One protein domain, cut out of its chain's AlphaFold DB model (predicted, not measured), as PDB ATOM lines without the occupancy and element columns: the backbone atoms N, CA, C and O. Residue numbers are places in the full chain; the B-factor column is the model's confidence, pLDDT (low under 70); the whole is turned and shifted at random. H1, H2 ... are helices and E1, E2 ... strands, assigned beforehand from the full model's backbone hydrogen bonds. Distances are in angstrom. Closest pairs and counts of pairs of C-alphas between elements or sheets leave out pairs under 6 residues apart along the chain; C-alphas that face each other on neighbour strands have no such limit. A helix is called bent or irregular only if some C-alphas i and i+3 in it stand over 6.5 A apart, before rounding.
ATOM      1  N   ARG A  11      -3.975  -2.403  -6.243       95.56
ATOM      2  CA  ARG A  11      -4.778  -1.399  -5.534       95.56
ATOM      3  C   ARG A  11      -4.940  -1.827  -4.087       95.56
ATOM      4  O   ARG A  11      -5.532  -2.866  -3.822       95.56
ATOM      5  N   VAL A  12      -4.415  -1.028  -3.166       96.75
ATOM      6  CA  VAL A  12      -4.566  -1.257  -1.726       96.75
ATOM      7  C   VAL A  12      -5.865  -0.612  -1.259       96.75
ATOM      8  O   VAL A  12      -6.069   0.583  -1.468       96.75
ATOM      9  N   HIS A  13      -6.720  -1.398  -0.610       96.62
ATOM     10  CA  HIS A  13      -8.014  -0.956  -0.078       96.62
ATOM     11  C   HIS A  13      -7.959  -0.683   1.424       96.62
ATOM     12  O   HIS A  13      -8.751   0.098   1.944       96.62
ATOM     13  N   SER A  14      -7.010  -1.308   2.125       95.38
ATOM     14  CA  SER A  14      -6.911  -1.285   3.583       95.38
ATOM     15  C   SER A  14      -5.462  -1.093   4.043       95.38
ATOM     16  O   SER A  14      -4.569  -1.799   3.571       95.38
ATOM     17  N   PRO A  15      -5.191  -0.212   5.029       94.94
ATOM     18  CA  PRO A  15      -3.861  -0.082   5.626       94.94
ATOM     19  C   PRO A  15      -3.346  -1.372   6.287       94.94
ATOM     20  O   PRO A  15      -2.137  -1.513   6.488       94.94
ATOM     21  N   GLN A  16      -4.235  -2.323   6.611       92.38
ATOM     22  CA  GLN A  16      -3.843  -3.622   7.168       92.38
ATOM     23  C   GLN A  16      -2.960  -4.421   6.207       92.38
ATOM     24  O   GLN A  16      -2.129  -5.196   6.682       92.38
ATOM     25  N   PHE A  17      -3.068  -4.169   4.895       94.81
ATOM     26  CA  PHE A  17      -2.176  -4.710   3.872       94.81
ATOM     27  C   PHE A  17      -0.705  -4.579   4.286       94.81
ATOM     28  O   PHE A  17       0.015  -5.572   4.382       94.81
ATOM     29  N   TYR A  18      -0.272  -3.358   4.613       91.00
ATOM     30  CA  TYR A  18       1.123  -3.082   4.948       91.00
ATOM     31  C   TYR A  18       1.552  -3.816   6.217       91.00
ATOM     32  O   TYR A  18       2.642  -4.380   6.269       91.00
ATOM     33  N   TRP A  19       0.686  -3.854   7.231       90.75
ATOM     34  CA  TRP A  19       0.984  -4.561   8.472       90.75
ATOM     35  C   TRP A  19       1.115  -6.069   8.248       90.75
ATOM     36  O   TRP A  19       2.084  -6.672   8.712       90.75
ATOM     37  N   LYS A  20       0.186  -6.690   7.511       89.94
ATOM     38  CA  LYS A  20       0.214  -8.130   7.221       89.94
ATOM     39  C   LYS A  20       1.449  -8.495   6.402       89.94
ATOM     40  O   LYS A  20       2.197  -9.369   6.829       89.94
ATOM     41  N   VAL A  21       1.733  -7.772   5.318       88.44
ATOM     42  CA  VAL A  21       2.915  -8.017   4.471       88.44
ATOM     43  C   VAL A  21       4.220  -7.867   5.261       88.44
ATOM     44  O   VAL A  21       5.096  -8.723   5.167       88.44
ATOM     45  N   MET A  22       4.346  -6.834   6.101       86.12
ATOM     46  CA  MET A  22       5.581  -6.586   6.859       86.12
ATOM     47  C   MET A  22       5.772  -7.546   8.039       86.12
ATOM     48  O   MET A  22       6.901  -7.874   8.403       86.12
ATOM     49  N   THR A  23       4.684  -7.999   8.669       83.06
ATOM     50  CA  THR A  23       4.757  -8.755   9.930       83.06
ATOM     51  C   THR A  23       4.438 -10.236   9.798       83.06
ATOM     52  O   THR A  23       4.720 -10.973  10.740       83.06
ATOM     53  N   ARG A  24       3.903 -10.725   8.677       78.00
ATOM     54  CA  ARG A  24       3.491 -12.136   8.531       78.00
ATOM     55  C   ARG A  24       4.244 -12.907   7.442       78.00
ATOM     56  O   ARG A  24       3.794 -13.980   7.050       78.00
ATOM     57  N   ALA A  25       5.424 -12.423   7.040       74.75
ATOM     58  CA  ALA A  25       6.279 -13.069   6.034       74.75
ATOM     59  C   ALA A  25       5.467 -13.444   4.773       74.75
ATOM     60  O   ALA A  25       4.551 -12.709   4.406       74.75
ATOM     61  N   ASP A  26       5.764 -14.577   4.133       66.88
ATOM     62  CA  ASP A  26       5.119 -15.000   2.879       66.88
ATOM     63  C   ASP A  26       3.596 -15.183   3.010       66.88
ATOM     64  O   ASP A  26       2.847 -14.915   2.070       66.88
ATOM     65  N   LEU A  27       3.116 -15.569   4.197       82.94
ATOM     66  CA  LEU A  27       1.683 -15.711   4.470       82.94
ATOM     67  C   LEU A  27       0.972 -14.358   4.568       82.94
ATOM     68  O   LEU A  27      -0.223 -14.281   4.327       82.94
ATOM     69  N   GLY A  28       1.693 -13.278   4.872       88.31
ATOM     70  CA  GLY A  28       1.112 -11.947   5.018       88.31
ATOM     71  C   GLY A  28       0.531 -11.376   3.735       88.31
ATOM     72  O   GLY A  28      -0.502 -10.712   3.778       88.31
ATOM     73  N   LEU A  29       1.168 -11.655   2.598       91.19
ATOM     74  CA  LEU A  29       0.647 -11.258   1.293       91.19
ATOM     75  C   LEU A  29      -0.581 -12.097   0.907       91.19
ATOM     76  O   LEU A  29      -1.539 -11.551   0.368       91.19
ATOM     77  N   ALA A  30      -0.567 -13.398   1.214       91.12
ATOM     78  CA  ALA A  30      -1.694 -14.292   0.957       91.12
ATOM     79  C   ALA A  30      -2.915 -13.936   1.822       91.12
ATOM     80  O   ALA A  30      -4.004 -13.764   1.281       91.12
ATOM     81  N   ASP A  31      -2.717 -13.740   3.130       91.94
ATOM     82  CA  ASP A  31      -3.748 -13.271   4.064       91.94
ATOM     83  C   ASP A  31      -4.358 -11.953   3.568       91.94
ATOM     84  O   ASP A  31      -5.573 -11.818   3.490       91.94
ATOM     85  N   ALA A  32      -3.520 -10.985   3.185       94.56
ATOM     86  CA  ALA A  32      -3.990  -9.690   2.704       94.56
ATOM     87  C   ALA A  32      -4.778  -9.786   1.384       94.56
ATOM     88  O   ALA A  32      -5.670  -8.974   1.149       94.56
ATOM     89  N   TYR A  33      -4.466 -10.764   0.527       93.12
ATOM     90  CA  TYR A  33      -5.213 -11.004  -0.708       93.12
ATOM     91  C   TYR A  33      -6.571 -11.654  -0.424       93.12
ATOM     92  O   TYR A  33      -7.592 -11.180  -0.913       93.12
ATOM     93  N   ILE A  34      -6.589 -12.706   0.403       93.31
ATOM     94  CA  ILE A  34      -7.804 -13.446   0.778       93.31
ATOM     95  C   ILE A  34      -8.777 -12.548   1.552       93.31
ATOM     96  O   ILE A  34      -9.977 -12.575   1.288       93.31
ATOM     97  N   ASP A  35      -8.260 -11.722   2.461       95.12
ATOM     98  CA  ASP A  35      -9.061 -10.788   3.257       95.12
ATOM     99  C   ASP A  35      -9.513  -9.549   2.453       95.12
ATOM    100  O   ASP A  35     -10.263  -8.719   2.966       95.12
ATOM    101  N   GLY A  36      -9.063  -9.399   1.199       94.31
ATOM    102  CA  GLY A  36      -9.435  -8.283   0.326       94.31
ATOM    103  C   GLY A  36      -8.778  -6.945   0.682       94.31
ATOM    104  O   GLY A  36      -9.247  -5.895   0.242       94.31
ATOM    105  N   ASP A  37      -7.678  -6.945   1.443       96.12
ATOM    106  CA  ASP A  37      -6.946  -5.714   1.778       96.12
ATOM    107  C   ASP A  37      -6.314  -5.052   0.546       96.12
ATOM    108  O   ASP A  37      -5.998  -3.857   0.565       96.12
ATOM    109  N   PHE A  38      -6.127  -5.816  -0.530       95.56
ATOM    110  CA  PHE A  38      -5.750  -5.314  -1.842       95.56
ATOM    111  C   PHE A  38      -6.393  -6.141  -2.958       95.56
ATOM    112  O   PHE A  38      -6.786  -7.288  -2.762       95.56
ATOM    113  N   SER A  39      -6.459  -5.569  -4.156       94.94
ATOM    114  CA  SER A  39      -6.842  -6.283  -5.374       94.94
ATOM    115  C   SER A  39      -6.015  -5.819  -6.569       94.94
ATOM    116  O   SER A  39      -5.153  -4.944  -6.453       94.94
ATOM    117  N   PHE A  40      -6.271  -6.403  -7.736       94.69
ATOM    118  CA  PHE A  40      -5.638  -5.997  -8.984       94.69
ATOM    119  C   PHE A  40      -6.608  -5.203  -9.852       94.69
ATOM    120  O   PHE A  40      -7.800  -5.495  -9.893       94.69
ATOM    121  N   ALA A  41      -6.091  -4.194 -10.557       86.94
ATOM    122  CA  ALA A  41      -6.886  -3.436 -11.524       86.94
ATOM    123  C   ALA A  41      -7.323  -4.301 -12.721       86.94
ATOM    124  O   ALA A  41      -8.378  -4.060 -13.297       86.94
ATOM    125  N   VAL A  42      -6.503  -5.296 -13.075       80.81
ATOM    126  CA  VAL A  42      -6.809  -6.337 -14.061       80.81
ATOM    127  C   VAL A  42      -6.965  -7.647 -13.299       80.81
ATOM    128  O   VAL A  42      -5.992  -8.175 -12.761       80.81
ATOM    129  N   GLU A  43      -8.198  -8.134 -13.218       67.75
ATOM    130  CA  GLU A  43      -8.588  -9.203 -12.291       67.75
ATOM    131  C   GLU A  43      -8.010 -10.576 -12.675       67.75
ATOM    132  O   GLU A  43      -7.603 -11.333 -11.799       67.75
ATOM    133  N   ASN A  44      -7.878 -10.862 -13.976       74.50
ATOM    134  CA  ASN A  44      -7.504 -12.199 -14.453       74.50
ATOM    135  C   ASN A  44      -5.995 -12.487 -14.402       74.50
ATOM    136  O   ASN A  44      -5.597 -13.591 -14.048       74.50
ATOM    137  N   ASP A  45      -5.153 -11.493 -14.699       84.69
ATOM    138  CA  ASP A  45      -3.703 -11.706 -14.838       84.69
ATOM    139  C   ASP A  45      -2.878 -11.019 -13.742       84.69
ATOM    140  O   ASP A  45      -1.674 -11.239 -13.633       84.69
ATOM    141  N   GLY A  46      -3.498 -10.185 -12.902       90.31
ATOM    142  CA  GLY A  46      -2.773  -9.315 -11.977       90.31
ATOM    143  C   GLY A  46      -1.916 -10.065 -10.954       90.31
ATOM    144  O   GLY A  46      -0.746  -9.713 -10.760       90.31
ATOM    145  N   LEU A  47      -2.469 -11.120 -10.343       91.00
ATOM    146  CA  LEU A  47      -1.767 -11.939  -9.349       91.00
ATOM    147  C   LEU A  47      -0.665 -12.789  -9.991       91.00
ATOM    148  O   LEU A  47       0.443 -12.871  -9.462       91.00
ATOM    149  N   LEU A  48      -0.949 -13.383 -11.152       91.75
ATOM    150  CA  LEU A  48       0.029 -14.166 -11.903       91.75
ATOM    151  C   LEU A  48       1.209 -13.291 -12.342       91.75
ATOM    152  O   LEU A  48       2.362 -13.652 -12.109       91.75
ATOM    153  N   ASN A  49       0.925 -12.111 -12.898       92.38
ATOM    154  CA  ASN A  49       1.941 -11.147 -13.308       92.38
ATOM    155  C   ASN A  49       2.781 -10.681 -12.116       92.38
ATOM    156  O   ASN A  49       3.996 -10.561 -12.254       92.38
ATOM    157  N   LEU A  50       2.178 -10.480 -10.936       92.00
ATOM    158  CA  LEU A  50       2.919 -10.152  -9.714       92.00
ATOM    159  C   LEU A  50       3.946 -11.243  -9.379       92.00
ATOM    160  O   LEU A  50       5.123 -10.934  -9.186       92.00
ATOM    161  N   PHE A  51       3.536 -12.515  -9.357       90.69
ATOM    162  CA  PHE A  51       4.462 -13.617  -9.091       90.69
ATOM    163  C   PHE A  51       5.533 -13.756 -10.177       90.69
ATOM    164  O   PHE A  51       6.707 -13.922  -9.846       90.69
ATOM    165  N   MET A  52       5.171 -13.623 -11.457       90.88
ATOM    166  CA  MET A  52       6.140 -13.644 -12.558       90.88
ATOM    167  C   MET A  52       7.175 -12.520 -12.435       90.88
ATOM    168  O   MET A  52       8.364 -12.771 -12.621       90.88
ATOM    169  N   ILE A  53       6.756 -11.304 -12.068       90.25
ATOM    170  CA  ILE A  53       7.655 -10.164 -11.836       90.25
ATOM    171  C   ILE A  53       8.594 -10.444 -10.658       90.25
ATOM    172  O   ILE A  53       9.798 -10.211 -10.776       90.25
ATOM    173  N   ILE A  54       8.081 -10.969  -9.540       88.12
ATOM    174  CA  ILE A  54       8.898 -11.307  -8.362       88.12
ATOM    175  C   ILE A  54       9.952 -12.369  -8.715       88.12
ATOM    176  O   ILE A  54      11.124 -12.217  -8.357       88.12
ATOM    177  N   ILE A  55       9.565 -13.419  -9.447       88.12
ATOM    178  CA  ILE A  55      10.471 -14.494  -9.884       88.12
ATOM    179  C   ILE A  55      11.528 -13.949 -10.853       88.12
ATOM    180  O   ILE A  55      12.723 -14.123 -10.619       88.12
ATOM    181  N   ALA A  56      11.110 -13.218 -11.891       86.00
ATOM    182  CA  ALA A  56      12.029 -12.621 -12.858       86.00
ATOM    183  C   ALA A  56      13.015 -11.642 -12.189       86.00
ATOM    184  O   ALA A  56      14.203 -11.621 -12.518       86.00
ATOM    185  N   GLY A  57      12.543 -10.864 -11.209       83.31
ATOM    186  CA  GLY A  57      13.372  -9.975 -10.400       83.31
ATOM    187  C   GLY A  57      14.406 -10.728  -9.562       83.31
ATOM    188  O   GLY A  57      15.573 -10.334  -9.534       83.31
ATOM    189  N   ARG A  58      14.024 -11.846  -8.931       80.12
ATOM    190  CA  ARG A  58      14.955 -12.723  -8.199       80.12
ATOM    191  C   ARG A  58      16.071 -13.239  -9.108       80.12
ATOM    192  O   ARG A  58      17.241 -13.187  -8.721       80.12
ATOM    193  N   ASP A  59      15.731 -13.701 -10.306       73.00
ATOM    194  CA  ASP A  59      16.699 -14.269 -11.250       73.00
ATOM    195  C   ASP A  59      17.668 -13.205 -11.786       73.00
ATOM    196  O   ASP A  59      18.884 -13.435 -11.839       73.00
ATOM    197  N   ALA A  60      17.163 -12.001 -12.070       73.25
ATOM    198  CA  ALA A  60      17.978 -10.853 -12.458       73.25
ATOM    199  C   ALA A  60      18.927 -10.411 -11.330       73.25
ATOM    200  O   ALA A  60      20.128 -10.242 -11.560       73.25
ATOM    201  N   ILE A  61      18.422 -10.287 -10.095       65.69
ATOM    202  CA  ILE A  61      19.232  -9.919  -8.924       65.69
ATOM    203  C   ILE A  61      20.294 -10.987  -8.651       65.69
ATOM    204  O   ILE A  61      21.457 -10.652  -8.432       65.69
ATOM    205  N   SER A  62      19.948 -12.273  -8.715       60.22
ATOM    206  CA  SER A  62      20.907 -13.364  -8.488       60.22
ATOM    207  C   SER A  62      22.040 -13.369  -9.525       60.22
ATOM    208  O   SER A  62      23.199 -13.617  -9.180       60.22
ATOM    209  N   SER A  63      21.725 -13.012 -10.772       58.12
ATOM    210  CA  SER A  63      22.694 -12.884 -11.863       58.12
ATOM    211  C   SER A  63      23.616 -11.674 -11.667       58.12
ATOM    212  O   SER A  63      24.831 -11.810 -11.799       58.12
ATOM    213  N   ALA A  81      19.041  -9.993   8.705       51.06
ATOM    214  CA  ALA A  81      19.308 -11.353   9.200       51.06
ATOM    215  C   ALA A  81      18.897 -11.584  10.672       51.06
ATOM    216  O   ALA A  81      18.395 -12.653  11.013       51.06
ATOM    217  N   GLY A  82      19.094 -10.596  11.553       55.34
ATOM    218  CA  GLY A  82      18.937 -10.785  13.005       55.34
ATOM    219  C   GLY A  82      17.486 -10.815  13.494       55.34
ATOM    220  O   GLY A  82      17.124 -11.668  14.295       55.34
ATOM    221  N   ILE A  83      16.640  -9.910  12.996       57.72
ATOM    222  CA  ILE A  83      15.262  -9.747  13.491       57.72
ATOM    223  C   ILE A  83      14.327 -10.818  12.920       57.72
ATOM    224  O   ILE A  83      13.500 -11.347  13.657       57.72
ATOM    225  N   ALA A  84      14.497 -11.191  11.647       57.84
ATOM    226  CA  ALA A  84      13.758 -12.299  11.042       57.84
ATOM    227  C   ALA A  84      14.080 -13.626  11.751       57.84
ATOM    228  O   ALA A  84      13.175 -14.284  12.256       57.84
ATOM    229  N   SER A  85      15.370 -13.940  11.926       58.66
ATOM    230  CA  SER A  85      15.797 -15.160  12.625       58.66
ATOM    231  C   SER A  85      15.340 -15.193  14.086       58.66
ATOM    232  O   SER A  85      14.922 -16.240  14.569       58.66
ATOM    233  N   ALA A  86      15.376 -14.058  14.796       62.53
ATOM    234  CA  ALA A  86      14.909 -13.979  16.180       62.53
ATOM    235  C   ALA A  86      13.391 -14.179  16.296       62.53
ATOM    236  O   ALA A  86      12.932 -14.862  17.209       62.53
ATOM    237  N   LYS A  87      12.608 -13.625  15.365       70.38
ATOM    238  CA  LYS A  87      11.154 -13.803  15.323       70.38
ATOM    239  C   LYS A  87      10.762 -15.235  14.964       70.38
ATOM    240  O   LYS A  87       9.872 -15.787  15.605       70.38
ATOM    241  N   ASP A  88      11.425 -15.845  13.989       63.09
ATOM    242  CA  ASP A  88      11.153 -17.231  13.594       63.09
ATOM    243  C   ASP A  88      11.575 -18.214  14.687       63.09
ATOM    244  O   ASP A  88      10.827 -19.137  15.006       63.09
ATOM    245  N   PHE A  89      12.711 -17.965  15.344       69.19
ATOM    246  CA  PHE A  89      13.143 -18.714  16.522       69.19
ATOM    247  C   PHE A  89      12.144 -18.587  17.681       69.19
ATOM    248  O   PHE A  89      11.766 -19.596  18.272       69.19
ATOM    249  N   LEU A  90      11.656 -17.375  17.974       67.88
ATOM    250  CA  LEU A  90      10.665 -17.142  19.027       67.88
ATOM    251  C   LEU A  90       9.322 -17.813  18.698       67.88
ATOM    252  O   LEU A  90       8.738 -18.475  19.552       67.88
ATOM    253  N   ASN A  91       8.856 -17.709  17.453       69.00
ATOM    254  CA  ASN A  91       7.646 -18.390  16.988       69.00
ATOM    255  C   ASN A  91       7.784 -19.919  17.053       69.00
ATOM    256  O   ASN A  91       6.828 -20.601  17.423       69.00
ATOM    257  N   HIS A  92       8.959 -20.467  16.731       67.25
ATOM    258  CA  HIS A  92       9.245 -21.894  16.883       67.25
ATOM    259  C   HIS A  92       9.288 -22.329  18.349       67.25
ATOM    260  O   HIS A  92       8.730 -23.370  18.683       67.25
ATOM    261  N   PHE A  93       9.898 -21.525  19.221       65.50
ATOM    262  CA  PHE A  93       9.999 -21.808  20.651       65.50
ATOM    263  C   PHE A  93       8.638 -21.728  21.363       65.50
ATOM    264  O   PHE A  93       8.353 -22.525  22.255       65.50
ATOM    265  N   LEU A  94       7.768 -20.802  20.943       66.06
ATOM    266  CA  LEU A  94       6.429 -20.605  21.515       66.06
ATOM    267  C   LEU A  94       5.365 -21.556  20.942       66.06
ATOM    268  O   LEU A  94       4.304 -21.720  21.546       66.06
ATOM    269  N   ARG A  95       5.625 -22.227  19.810       61.94
ATOM    270  CA  ARG A  95       4.759 -23.291  19.275       61.94
ATOM    271  C   ARG A  95       4.934 -24.587  20.075       61.94
ATOM    272  O   ARG A  95       5.540 -25.552  19.614       61.94
ATOM    273  N   GLN A  96       4.339 -24.646  21.264       53.59
ATOM    274  CA  GLN A  96       4.139 -25.914  21.967       53.59
ATOM    275  C   GLN A  96       3.019 -26.719  21.289       53.59
ATOM    276  O   GLN A  96       1.835 -26.509  21.544       53.59
ATOM    277  N   ASN A  97       3.381 -27.673  20.430       57.38
ATOM    278  CA  ASN A  97       2.460 -28.724  19.995       57.38
ATOM    279  C   ASN A  97       2.401 -29.807  21.079       57.38
ATOM    280  O   ASN A  97       3.194 -30.747  21.070       57.38
ATOM    281  N   THR A  98       1.467 -29.702  22.023       61.22
ATOM    282  CA  THR A  98       1.141 -30.855  22.873       61.22
ATOM    283  C   THR A  98       0.369 -31.890  22.045       61.22
ATOM    284  O   THR A  98      -0.422 -31.536  21.164       61.22
ATOM    285  N   LEU A  99       0.596 -33.186  22.298       59.25
ATOM    286  CA  LEU A  99       0.019 -34.294  21.510       59.25
ATOM    287  C   LEU A  99      -1.515 -34.211  21.380       59.25
ATOM    288  O   LEU A  99      -2.091 -34.606  20.364       59.25
ATOM    289  N   THR A 100      -2.174 -33.640  22.385       60.41
ATOM    290  CA  THR A 100      -3.620 -33.415  22.427       60.41
ATOM    291  C   THR A 100      -4.081 -32.321  21.452       60.41
ATOM    292  O   THR A 100      -5.138 -32.461  20.835       60.41
ATOM    293  N   HIS A 101      -3.291 -31.259  21.249       62.03
ATOM    294  CA  HIS A 101      -3.595 -30.190  20.287       62.03
ATOM    295  C   HIS A 101      -3.324 -30.610  18.837       62.03
ATOM    296  O   HIS A 101      -4.106 -30.257  17.955       62.03
ATOM    297  N   ALA A 102      -2.296 -31.431  18.596       61.03
ATOM    298  CA  ALA A 102      -1.997 -31.964  17.265       61.03
ATOM    299  C   ALA A 102      -3.134 -32.858  16.726       61.03
ATOM    300  O   ALA A 102      -3.580 -32.666  15.595       61.03
ATOM    301  N   ARG A 103      -3.683 -33.766  17.554       63.97
ATOM    302  CA  ARG A 103      -4.825 -34.624  17.167       63.97
ATOM    303  C   ARG A 103      -6.088 -33.829  16.813       63.97
ATOM    304  O   ARG A 103      -6.762 -34.167  15.849       63.97
ATOM    305  N   ARG A 104      -6.387 -32.762  17.561       63.16
ATOM    306  CA  ARG A 104      -7.568 -31.906  17.341       63.16
ATOM    307  C   ARG A 104      -7.420 -30.946  16.150       63.16
ATOM    308  O   ARG A 104      -8.427 -30.491  15.617       63.16
ATOM    309  N   ASN A 105      -6.189 -30.625  15.744       66.19
ATOM    310  CA  ASN A 105      -5.913 -29.821  14.550       66.19
ATOM    311  C   ASN A 105      -6.063 -30.669  13.271       66.19
ATOM    312  O   ASN A 105      -6.763 -30.268  12.347       66.19
ATOM    313  N   ILE A 106      -5.532 -31.898  13.272       61.56
ATOM    314  CA  ILE A 106      -5.674 -32.847  12.153       61.56
ATOM    315  C   ILE A 106      -7.144 -33.240  11.934       61.56
ATOM    316  O   ILE A 106      -7.589 -33.315  10.796       61.56
ATOM    317  N   SER A 107      -7.933 -33.416  13.001       63.88
ATOM    318  CA  SER A 107      -9.357 -33.770  12.881       63.88
ATOM    319  C   SER A 107     -10.260 -32.641  12.362       63.88
ATOM    320  O   SER A 107     -11.443 -32.878  12.165       63.88
ATOM    321  N   ARG A 108      -9.758 -31.405  12.227       60.47
ATOM    322  CA  ARG A 108     -10.530 -30.257  11.709       60.47
ATOM    323  C   ARG A 108     -10.167 -29.867  10.278       60.47
ATOM    324  O   ARG A 108     -10.900 -29.095   9.675       60.47
TER     325      ARG A 108
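AT A GLANCE: This is residues 11 to 63 and 81 to 108 of the 113 residues of an uncharacterized protein of Juglans regia (UniProt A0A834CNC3). A small helical hairpin, H1 and H2, lies in the middle of an open arrangement; from its end the short strand E1 leads to the long helix H3, whose residues 51 to 63 stick out free on one side. Across a cut, H4 and H5 make a separate arm on the other side, with residues 89 to 108 standing free. The printed part has 81 residues, with five named helices and one named strand in the order H1 H2 E1 H3 H4 H5; the class is mostly helix. It is only just loose, close to extended, with a radius of gyration of the C-alphas of 17.1 A and spans of 45 by 33 by 24 A.

HOW THE PARTS SIT: Start at H3, residues 46 to 63, which touches no helix. Look back along the chain to E1, residues 38 to 40: its closest C-alpha pair with H3 is Phe 40 and Gly 46, 5.3 A apart. E1 pairs with no named strand, but residues 38 to 39 of it form a short antiparallel pairing with residues 11 to 12. Before it come H1, residues 16 to 23, and H2, residues 25 to 34, a helical hairpin: they touch, closest at the C-alphas of Val 21 and Gly 28, 4.4 A, with a shallow tilt of 19 degrees, opposite ways. The closest C-alphas of H2 and E1 are those of Ala 32 and Phe 38, 6.6 A apart. Beyond the cut, H4, residues 81 to 94, and H5, residues 99 to 106, are apart from each other, and both are apart from H1, H2, H3 and E1. Every O i to N i+4 pair is within hydrogen-bond range in H1, H3 and H4; in H2 it is 4 of 6 and in H5 3 of 4.

IN THESE COORDINATES: Find C-alpha 46 at (-2.773, -9.315, -11.977); from there H3 runs 25.7 A to C-alpha 63 at (22.694, -12.884, -11.863). H4 measures 20.1 A from first to last C-alpha, H2 15.0 A, H5 11.0 A, H1 10.4 A and E1 7.2 A. H2 is neither bent nor irregular, but only just: C-alphas 26 and 29 are 6.0 A apart. Look for the end of H5 at C-alpha 106, (-5.674, -32.847, 12.153).

THE WHOLE: The two C-alphas farthest apart are those of Ser 63 and Thr 100, 47.9 A. Residues 64 to 80 are not printed; C-alphas 63 and 81 are 21.4 A apart across this cut, which lies in the link from H3 to H4. The links H1 to H2, H2 to E1, E1 to H3 and H4 to H5 are tight. In the B-factor column, the mean pLDDT of the printed part is 78.1, and 32 residues are under 70: residue 26, residue 43, residues 61 to 63, residues 81 to 86 and residues 88 to 108.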